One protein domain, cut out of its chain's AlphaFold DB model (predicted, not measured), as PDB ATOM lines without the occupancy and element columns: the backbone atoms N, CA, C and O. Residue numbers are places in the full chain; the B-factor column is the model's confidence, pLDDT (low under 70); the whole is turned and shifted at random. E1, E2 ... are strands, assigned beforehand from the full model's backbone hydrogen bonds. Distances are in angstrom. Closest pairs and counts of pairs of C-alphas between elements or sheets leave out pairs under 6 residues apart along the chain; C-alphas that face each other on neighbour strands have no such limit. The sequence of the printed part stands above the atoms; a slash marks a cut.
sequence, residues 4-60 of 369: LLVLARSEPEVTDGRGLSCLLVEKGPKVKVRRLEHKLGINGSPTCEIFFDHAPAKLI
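Overview. This is residues 4 to 60 of the 369 residues of the protein "Acyl-CoA dehydrogenase" of Lentisphaerae bacterium (UniProt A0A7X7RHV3). A three-stranded sheet, E1, E2 and E5, and a two-stranded hairpin, E3 and E4, make the two arms of an open V, joined where two tight links pass between them. Loops 10 to 19 and 37 to 47 form the far tips of the arms. The printed part has 57 residues with five named strands, E1 to E5 in chain order, and no named helix. The class is all strand, with 28 residues, under half, in named strands; both sheets are antiparallel, the larger in the order E1, E2, E5. The whole is loose, with a radius of gyration of the C-alphas of 13.9 A and spans of 38 by 27 by 17 A.

Along the chain. E2, the longest strand, holds residues 20 to 26 and measures 19.0 A. Beside it are E1, residues 4 to 9, 15.8 A, beginning at C-alpha 4 (-28.425, 32.708, -30.318), and E5, residues 57 to 60, 9.4 A, ending at C-alpha 60 (-37.748, 26.605, -27.734). E3 holds residues 31 to 36, 14.5 A, and E4 residues 48 to 52, 12.7 A.

Arrangement. E2 is the inner strand; the sheet is only just strongly twisted, its C-alphas lying up to 4.2 A off the best plane. E1 and E2 form a hairpin, antiparallel at 146 degrees, with N 6 and O 23 within hydrogen-bond range at 2.8 A. E5 is antiparallel to E2 at 128 degrees, with N 24 and O 58 at 2.8 A. E3 and E4 form a hairpin at 156 degrees, with N 51 and O 32 at 2.8 A. E2 and E3 are only just apart, closest 8.4 A; E4 and E5 are apart.

Size, cuts and confidence. The C-alphas farthest apart, of Glu 13 and Gly 44, are 39.7 A apart. The printed part has no cut. The link from E3 to E4, 11 residues, is long. Mean pLDDT of the printed part is 95.6, and no printed residue is under 70.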
ATOM      1  N   LEU A   4     -27.650  32.048 -29.269       95.00
ATOM      2  CA  LEU A   4     -28.425  32.708 -30.318       95.00
ATOM      3  C   LEU A   4     -29.869  32.196 -30.294       95.00
ATOM      4  O   LEU A   4     -30.105  30.989 -30.272       95.00
ATOM      5  N   LEU A   5     -30.826  33.125 -30.335       95.38
ATOM      6  CA  LEU A   5     -32.233  32.822 -30.585       95.38
ATOM      7  C   LEU A   5     -32.495  33.000 -32.078       95.38
ATOM      8  O   LEU A   5     -32.399  34.111 -32.599       95.38
ATOM      9  N   VAL A   6     -32.782  31.903 -32.769       96.12
ATOM     10  CA  VAL A   6     -32.891  31.863 -34.227       96.12
ATOM     11  C   VAL A   6     -34.313  31.497 -34.614       96.12
ATOM     12  O   VAL A   6     -34.829  30.453 -34.218       96.12
ATOM     13  N   LEU A   7     -34.949  32.348 -35.417       96.62
ATOM     14  CA  LEU A   7     -36.164  31.966 -36.125       96.62
ATOM     15  C   LEU A   7     -35.783  31.185 -37.382       96.62
ATOM     16  O   LEU A   7     -35.054  31.691 -38.231       96.62
ATOM     17  N   ALA A   8     -36.315  29.975 -37.510       96.31
ATOM     18  CA  ALA A   8     -36.178  29.160 -38.710       96.31
ATOM     19  C   ALA A   8     -37.534  28.569 -39.104       96.31
ATOM     20  O   ALA A   8     -38.382  28.294 -38.248       96.31
ATOM     21  N   ARG A   9     -37.745  28.375 -40.408       96.50
ATOM     22  CA  ARG A   9     -38.958  27.737 -40.921       96.50
ATOM     23  C   ARG A   9     -38.895  26.241 -40.637       96.50
ATOM     24  O   ARG A   9     -38.024  25.556 -41.163       96.50
ATOM     25  N   SER A  10     -39.804  25.762 -39.794       95.56
ATOM     26  CA  SER A  10     -39.957  24.332 -39.506       95.56
ATOM     27  C   SER A  10     -41.053  23.682 -40.342       95.56
ATOM     28  O   SER A  10     -41.038  22.467 -40.480       95.56
ATOM     29  N   GLU A  11     -41.977  24.476 -40.890       96.44
ATOM     30  CA  GLU A  11     -43.052  24.021 -41.780       96.44
ATOM     31  C   GLU A  11     -42.794  24.572 -43.194       96.44
ATOM     32  O   GLU A  11     -43.073  25.751 -43.441       96.44
ATOM     33  N   PRO A  12     -42.181  23.793 -44.107       94.25
ATOM     34  CA  PRO A  12     -41.826  24.257 -45.452       94.25
ATOM     35  C   PRO A  12     -43.015  24.797 -46.258       94.25
ATOM     36  O   PRO A  12     -42.864  25.741 -47.031       94.25
ATOM     37  N   GLU A  13     -44.191  24.216 -46.052       96.44
ATOM     38  CA  GLU A  13     -45.438  24.512 -46.752       96.44
ATOM     39  C   GLU A  13     -46.162  25.764 -46.237       96.44
ATOM     40  O   GLU A  13     -46.953  26.365 -46.963       96.44
ATOM     41  N   VAL A  14     -45.887  26.201 -45.003       94.75
ATOM     42  CA  VAL A  14     -46.491  27.412 -44.432       94.75
ATOM     43  C   VAL A  14     -45.537  28.573 -44.659       94.75
ATOM     44  O   VAL A  14     -44.515  28.665 -43.988       94.75
ATOM     45  N   THR A  15     -45.854  29.470 -45.596       93.44
ATOM     46  CA  THR A  15     -44.936  30.529 -46.065       93.44
ATOM     47  C   THR A  15     -44.902  31.777 -45.181       93.44
ATOM     48  O   THR A  15     -43.892  32.485 -45.154       93.44
ATOM     49  N   ASP A  16     -45.952  32.034 -44.403       92.81
ATOM     50  CA  ASP A  16     -46.007  33.177 -43.492       92.81
ATOM     51  C   ASP A  16     -45.302  32.905 -42.146       92.81
ATOM     52  O   ASP A  16     -44.588  31.912 -41.962       92.81
ATOM     53  N   GLY A  17     -45.473  33.826 -41.195       90.69
ATOM     54  CA  GLY A  17     -44.865  33.754 -39.869       90.69
ATOM     55  C   GLY A  17     -45.327  32.583 -38.993       90.69
ATOM     56  O   GLY A  17     -44.642  32.262 -38.023       90.69
ATOM     57  N   ARG A  18     -46.449  31.925 -39.319       94.38
ATOM     58  CA  ARG A  18     -46.945  30.735 -38.603       94.38
ATOM     59  C   ARG A  18     -46.080  29.508 -38.878       94.38
ATOM     60  O   ARG A  18     -46.015  28.626 -38.036       94.38
ATOM     61  N   GLY A  19     -45.355  29.468 -39.997       95.81
ATOM     62  CA  GLY A  19     -44.417  28.382 -40.306       95.81
ATOM     63  C   GLY A  19     -43.084  28.454 -39.548       95.81
ATOM     64  O   GLY A  19     -42.221  27.590 -39.731       95.81
ATOM     65  N   LEU A  20     -42.875  29.491 -38.725       97.56
ATOM     66  CA  LEU A  20     -41.611  29.751 -38.034       97.56
ATOM     67  C   LEU A  20     -41.598  29.186 -36.608       97.56
ATOM     68  O   LEU A  20     -42.521  29.387 -35.814       97.56
ATOM     69  N   SER A  21     -40.477  28.565 -36.253       97.75
ATOM     70  CA  SER A  21     -40.161  28.079 -34.908       97.75
ATOM     71  C   SER A  21     -38.963  28.831 -34.331       97.75
ATOM     72  O   SER A  21     -38.114  29.315 -35.077       97.75
ATOM     73  N   CYS A  22     -38.902  28.951 -33.001       97.75
ATOM     74  CA  CYS A  22     -37.773  29.573 -32.308       97.75
ATOM     75  C   CYS A  22     -36.798  28.490 -31.845       97.75
ATOM     76  O   CYS A  22     -37.204  27.518 -31.208       97.75
ATOM     77  N   LEU A  23     -35.524  28.654 -32.176       97.06
ATOM     78  CA  LEU A  23     -34.463  27.700 -31.896       97.06
ATOM     79  C   LEU A  23     -33.380  28.356 -31.041       97.06
ATOM     80  O   LEU A  23     -32.971  29.486 -31.300       97.06
ATOM     81  N   LEU A  24     -32.885  27.623 -30.049       96.94
ATOM     82  CA  LEU A  24     -31.665  27.945 -29.327       96.94
ATOM     83  C   LEU A  24     -30.488  27.318 -30.069       96.94
ATOM     84  O   LEU A  24     -30.439  26.096 -30.227       96.94
ATOM     85  N   VAL A  25     -29.537  28.148 -30.488       97.19
ATOM     86  CA  VAL A  25     -28.284  27.708 -31.108       97.19
ATOM     87  C   VAL A  25     -27.118  28.209 -30.264       97.19
ATOM     88  O   VAL A  25     -27.004  29.403 -29.991       97.19
ATOM     89  N   GLU A  26     -26.261  27.293 -29.830       95.81
ATOM     90  CA  GLU A  26     -25.049  27.617 -29.075       95.81
ATOM     91  C   GLU A  26     -23.910  27.969 -30.039       95.81
ATOM     92  O   GLU A  26     -23.834  27.472 -31.167       95.81
ATOM     93  N   LYS A  27     -23.009  28.844 -29.595       93.44
ATOM     94  CA  LYS A  27     -21.780  29.146 -30.332       93.44
ATOM     95  C   LYS A  27     -20.958  27.868 -30.526       93.44
ATOM     96  O   LYS A  27     -20.804  27.064 -29.614       93.44
ATOM     97  N   GLY A  28     -20.378  27.700 -31.711       93.00
ATOM     98  CA  GLY A  28     -19.555  26.536 -32.018       93.00
ATOM     99  C   GLY A  28     -18.957  26.594 -33.421       93.00
ATOM    100  O   GLY A  28     -19.216  27.543 -34.159       93.00
ATOM    101  N   PRO A  29     -18.194  25.567 -33.837       93.81
ATOM    102  CA  PRO A  29     -17.496  25.549 -35.131       93.81
ATOM    103  C   PRO A  29     -18.438  25.628 -36.347       93.81
ATOM    104  O   PRO A  29     -18.016  25.983 -37.449       93.81
ATOM    105  N   LYS A  30     -19.719  25.315 -36.135       95.31
ATOM    106  CA  LYS A  30     -20.801  25.315 -37.126       95.31
ATOM    107  C   LYS A  30     -21.611  26.618 -37.177       95.31
ATOM    108  O   LYS A  30     -22.536  26.729 -37.974       95.31
ATOM    109  N   VAL A  31     -21.278  27.597 -36.338       95.94
ATOM    110  CA  VAL A  31     -21.867  28.942 -36.344       95.94
ATOM    111  C   VAL A  31     -20.744  29.926 -36.629       95.94
ATOM    112  O   VAL A  31     -19.867  30.135 -35.792       95.94
ATOM    113  N   LYS A  32     -20.742  30.520 -37.821       94.50
ATOM    114  CA  LYS A  32     -19.641  31.368 -38.291       94.50
ATOM    115  C   LYS A  32     -20.127  32.790 -38.525       94.50
ATOM    116  O   LYS A  32     -21.137  33.007 -39.184       94.50
ATOM    117  N   VAL A  33     -19.374  33.766 -38.023       94.31
ATOM    118  CA  VAL A  33     -19.528  35.165 -38.434       94.31
ATOM    119  C   VAL A  33     -18.834  35.318 -39.781       94.31
ATOM    120  O   VAL A  33     -17.616  35.172 -39.854       94.31
ATOM    121  N   ARG A  34     -19.599  35.561 -40.850       92.88
ATOM    122  CA  ARG A  34     -19.052  35.639 -42.214       92.88
ATOM    123  C   ARG A  34     -18.405  36.991 -42.487       92.88
ATOM    124  O   ARG A  34     -17.303  37.048 -43.021       92.88
ATOM    125  N   ARG A  35     -19.096  38.074 -42.130       94.06
ATOM    126  CA  ARG A  35     -18.601  39.446 -42.275       94.06
ATOM    127  C   ARG A  35     -19.228  40.375 -41.246       94.06
ATOM    128  O   ARG A  35     -20.310  40.094 -40.727       94.06
ATOM    129  N   LEU A  36     -18.542  41.487 -40.994       95.38
ATOM    130  CA  LEU A  36     -19.073  42.623 -40.249       95.38
ATOM    131  C   LEU A  36     -19.607  43.673 -41.225       95.38
ATOM    132  O   LEU A  36     -19.000  43.927 -42.261       95.38
ATOM    133  N   GLU A  37     -20.727  44.290 -40.871       95.88
ATOM    134  CA  GLU A  37     -21.346  45.342 -41.674       95.88
ATOM    135  C   GLU A  37     -20.679  46.704 -41.428       95.88
ATOM    136  O   GLU A  37     -20.477  47.120 -40.277       95.88
ATOM    137  N   HIS A  38     -20.399  47.431 -42.514       96.69
ATOM    138  CA  HIS A  38     -19.928  48.817 -42.482       96.69
ATOM    139  C   HIS A  38     -21.127  49.760 -42.356       96.69
ATOM    140  O   HIS A  38     -21.871  49.983 -43.308       96.69
ATOM    141  N   LYS A  39     -21.338  50.289 -41.151       97.62
ATOM    142  CA  LYS A  39     -22.527  51.075 -40.804       97.62
ATOM    143  C   LYS A  39     -22.256  52.575 -40.817       97.62
ATOM    144  O   LYS A  39     -21.134  53.024 -40.613       97.62
ATOM    145  N   LEU A  40     -23.335  53.342 -40.967       97.56
ATOM    146  CA  LEU A  40     -23.339  54.792 -40.775       97.56
ATOM    147  C   LEU A  40     -22.943  55.186 -39.338       97.56
ATOM    148  O   LEU A  40     -22.152  56.104 -39.128       97.56
ATOM    149  N   GLY A  41     -23.503  54.501 -38.343       96.88
ATOM    150  CA  GLY A  41     -23.303  54.764 -36.919       96.88
ATOM    151  C   GLY A  41     -23.260  53.474 -36.109       96.88
ATOM    152  O   GLY A  41     -23.235  52.379 -36.670       96.88
ATOM    153  N   ILE A  42     -23.244  53.614 -34.784       96.88
ATOM    154  CA  ILE A  42     -23.147  52.544 -33.781       96.88
ATOM    155  C   ILE A  42     -22.000  51.564 -34.071       96.88
ATOM    156  O   ILE A  42     -22.131  50.350 -33.913       96.88
ATOM    157  N   ASN A  43     -20.850  52.096 -34.494       96.31
ATOM    158  CA  ASN A  43     -19.701  51.308 -34.962       96.31
ATOM    159  C   ASN A  43     -19.129  50.370 -33.889       96.31
ATOM    160  O   ASN A  43     -18.579  49.328 -34.228       96.31
ATOM    161  N   GLY A  44     -19.298  50.708 -32.605       95.56
ATOM    162  CA  GLY A  44     -18.910  49.843 -31.488       95.56
ATOM    163  C   GLY A  44     -19.797  48.601 -31.315       95.56
ATOM    164  O   GLY A  44     -19.417  47.688 -30.592       95.56
ATOM    165  N   SER A  45     -20.959  48.547 -31.976       95.25
ATOM    166  CA  SER A  45     -21.831  47.373 -32.000       95.25
ATOM    167  C   SER A  45     -21.522  46.527 -33.243       95.25
ATOM    168  O   SER A  45     -21.805  46.970 -34.365       95.25
ATOM    169  N   PRO A  46     -20.925  45.329 -33.102       94.19
ATOM    170  CA  PRO A  46     -20.665  44.458 -34.239       94.19
ATOM    171  C   PRO A  46     -21.992  43.932 -34.792       94.19
ATOM    172  O   PRO A  46     -22.727  43.201 -34.134       94.19
ATOM    173  N   THR A  47     -22.288  44.296 -36.035       95.81
ATOM    174  CA  THR A  47     -23.439  43.782 -36.787       95.81
ATOM    175  C   THR A  47     -22.888  42.842 -37.833       95.81
ATOM    176  O   THR A  47     -21.931  43.208 -38.514       95.81
ATOM    177  N   CYS A  48     -23.426  41.631 -37.915       94.50
ATOM    178  CA  CYS A  48     -22.802  40.567 -38.681       94.50
ATOM    179  C   CYS A  48     -23.801  39.735 -39.472       94.50
ATOM    180  O   CYS A  48     -24.933  39.515 -39.045       94.50
ATOM    181  N   GLU A  49     -23.315  39.209 -40.591       94.75
ATOM    182  CA  GLU A  49     -23.913  38.056 -41.249       94.75
ATOM    183  C   GLU A  49     -23.476  36.791 -40.496       94.75
ATOM    184  O   GLU A  49     -22.276  36.537 -40.331       94.75
ATOM    185  N   ILE A  50     -24.449  36.006 -40.029       94.56
ATOM    186  CA  ILE A  50     -24.213  34.745 -39.319       94.56
ATOM    187  C   ILE A  50     -24.575  33.582 -40.241       94.56
ATOM    188  O   ILE A  50     -25.699  33.496 -40.731       94.56
ATOM    189  N   PHE A  51     -23.623  32.676 -40.448       95.31
ATOM    190  CA  PHE A  51     -23.788  31.448 -41.213       95.31
ATOM    191  C   PHE A  51     -23.938  30.246 -40.276       95.31
ATOM    192  O   PHE A  51     -23.137  30.065 -39.354       95.31
ATOM    193  N   PHE A  52     -24.947  29.416 -40.537       96.50
ATOM    194  CA  PHE A  52     -25.236  28.195 -39.788       96.50
ATOM    195  C   PHE A  52     -25.001  26.976 -40.688       96.50
ATOM    196  O   PHE A  52     -25.703  26.793 -41.677       96.50
ATOM    197  N   ASP A  53     -24.030  26.135 -40.331       95.75
ATOM    198  CA  ASP A  53     -23.597  24.964 -41.103       95.75
ATOM    199  C   ASP A  53     -23.959  23.665 -40.379       95.75
ATOM    200  O   ASP A  53     -23.203  23.174 -39.536       95.75
ATOM    201  N   HIS A  54     -25.163  23.140 -40.629       95.38
ATOM    202  CA  HIS A  54     -25.707  21.991 -39.890       95.38
ATOM    203  C   HIS A  54     -25.521  22.134 -38.364       95.38
ATOM    204  O   HIS A  54     -25.164  21.168 -37.671       95.38
ATOM    205  N   ALA A  55     -25.677  23.368 -37.865       96.25
ATOM    206  CA  ALA A  55     -25.476  23.728 -36.471       96.25
ATOM    207  C   ALA A  55     -26.531  23.026 -35.601       96.25
ATOM    208  O   ALA A  55     -27.724  23.138 -35.900       96.25
ATOM    209  N   PRO A  56     -26.130  22.303 -34.539       95.56
ATOM    210  CA  PRO A  56     -27.081  21.739 -33.592       95.56
ATOM    211  C   PRO A  56     -27.960  22.839 -32.993       95.56
ATOM    212  O   PRO A  56     -27.467  23.902 -32.617       95.56
ATOM    213  N   ALA A  57     -29.257  22.569 -32.889       96.62
ATOM    214  CA  ALA A  57     -30.233  23.515 -32.376       96.62
ATOM    215  C   ALA A  57     -31.239  22.805 -31.466       96.62
ATOM    216  O   ALA A  57     -31.583  21.645 -31.695       96.62
ATOM    217  N   LYS A  58     -31.730  23.509 -30.446       97.31
ATOM    218  CA  LYS A  58     -32.785  23.028 -29.543       97.31
ATOM    219  C   LYS A  58     -34.053  23.842 -29.787       97.31
ATOM    220  O   LYS A  58     -33.996  25.069 -29.808       97.31
ATOM    221  N   LEU A  59     -35.194  23.180 -29.967       97.44
ATOM    222  CA  LEU A  59     -36.479  23.869 -30.090       97.44
ATOM    223  C   LEU A  59     -36.819  24.581 -28.775       97.44
ATOM    224  O   LEU A  59     -36.787  23.967 -27.710       97.44
ATOM    225  N   ILE A  60     -37.179  25.861 -28.856       96.12
ATOM    226  CA  ILE A  60     -37.748  26.605 -27.734       96.12
ATOM    227  C   ILE A  60     -39.267  26.506 -27.828       96.12
ATOM    228  O   ILE A  60     -39.877  27.004 -28.775       96.12
TER     229      ILE A  60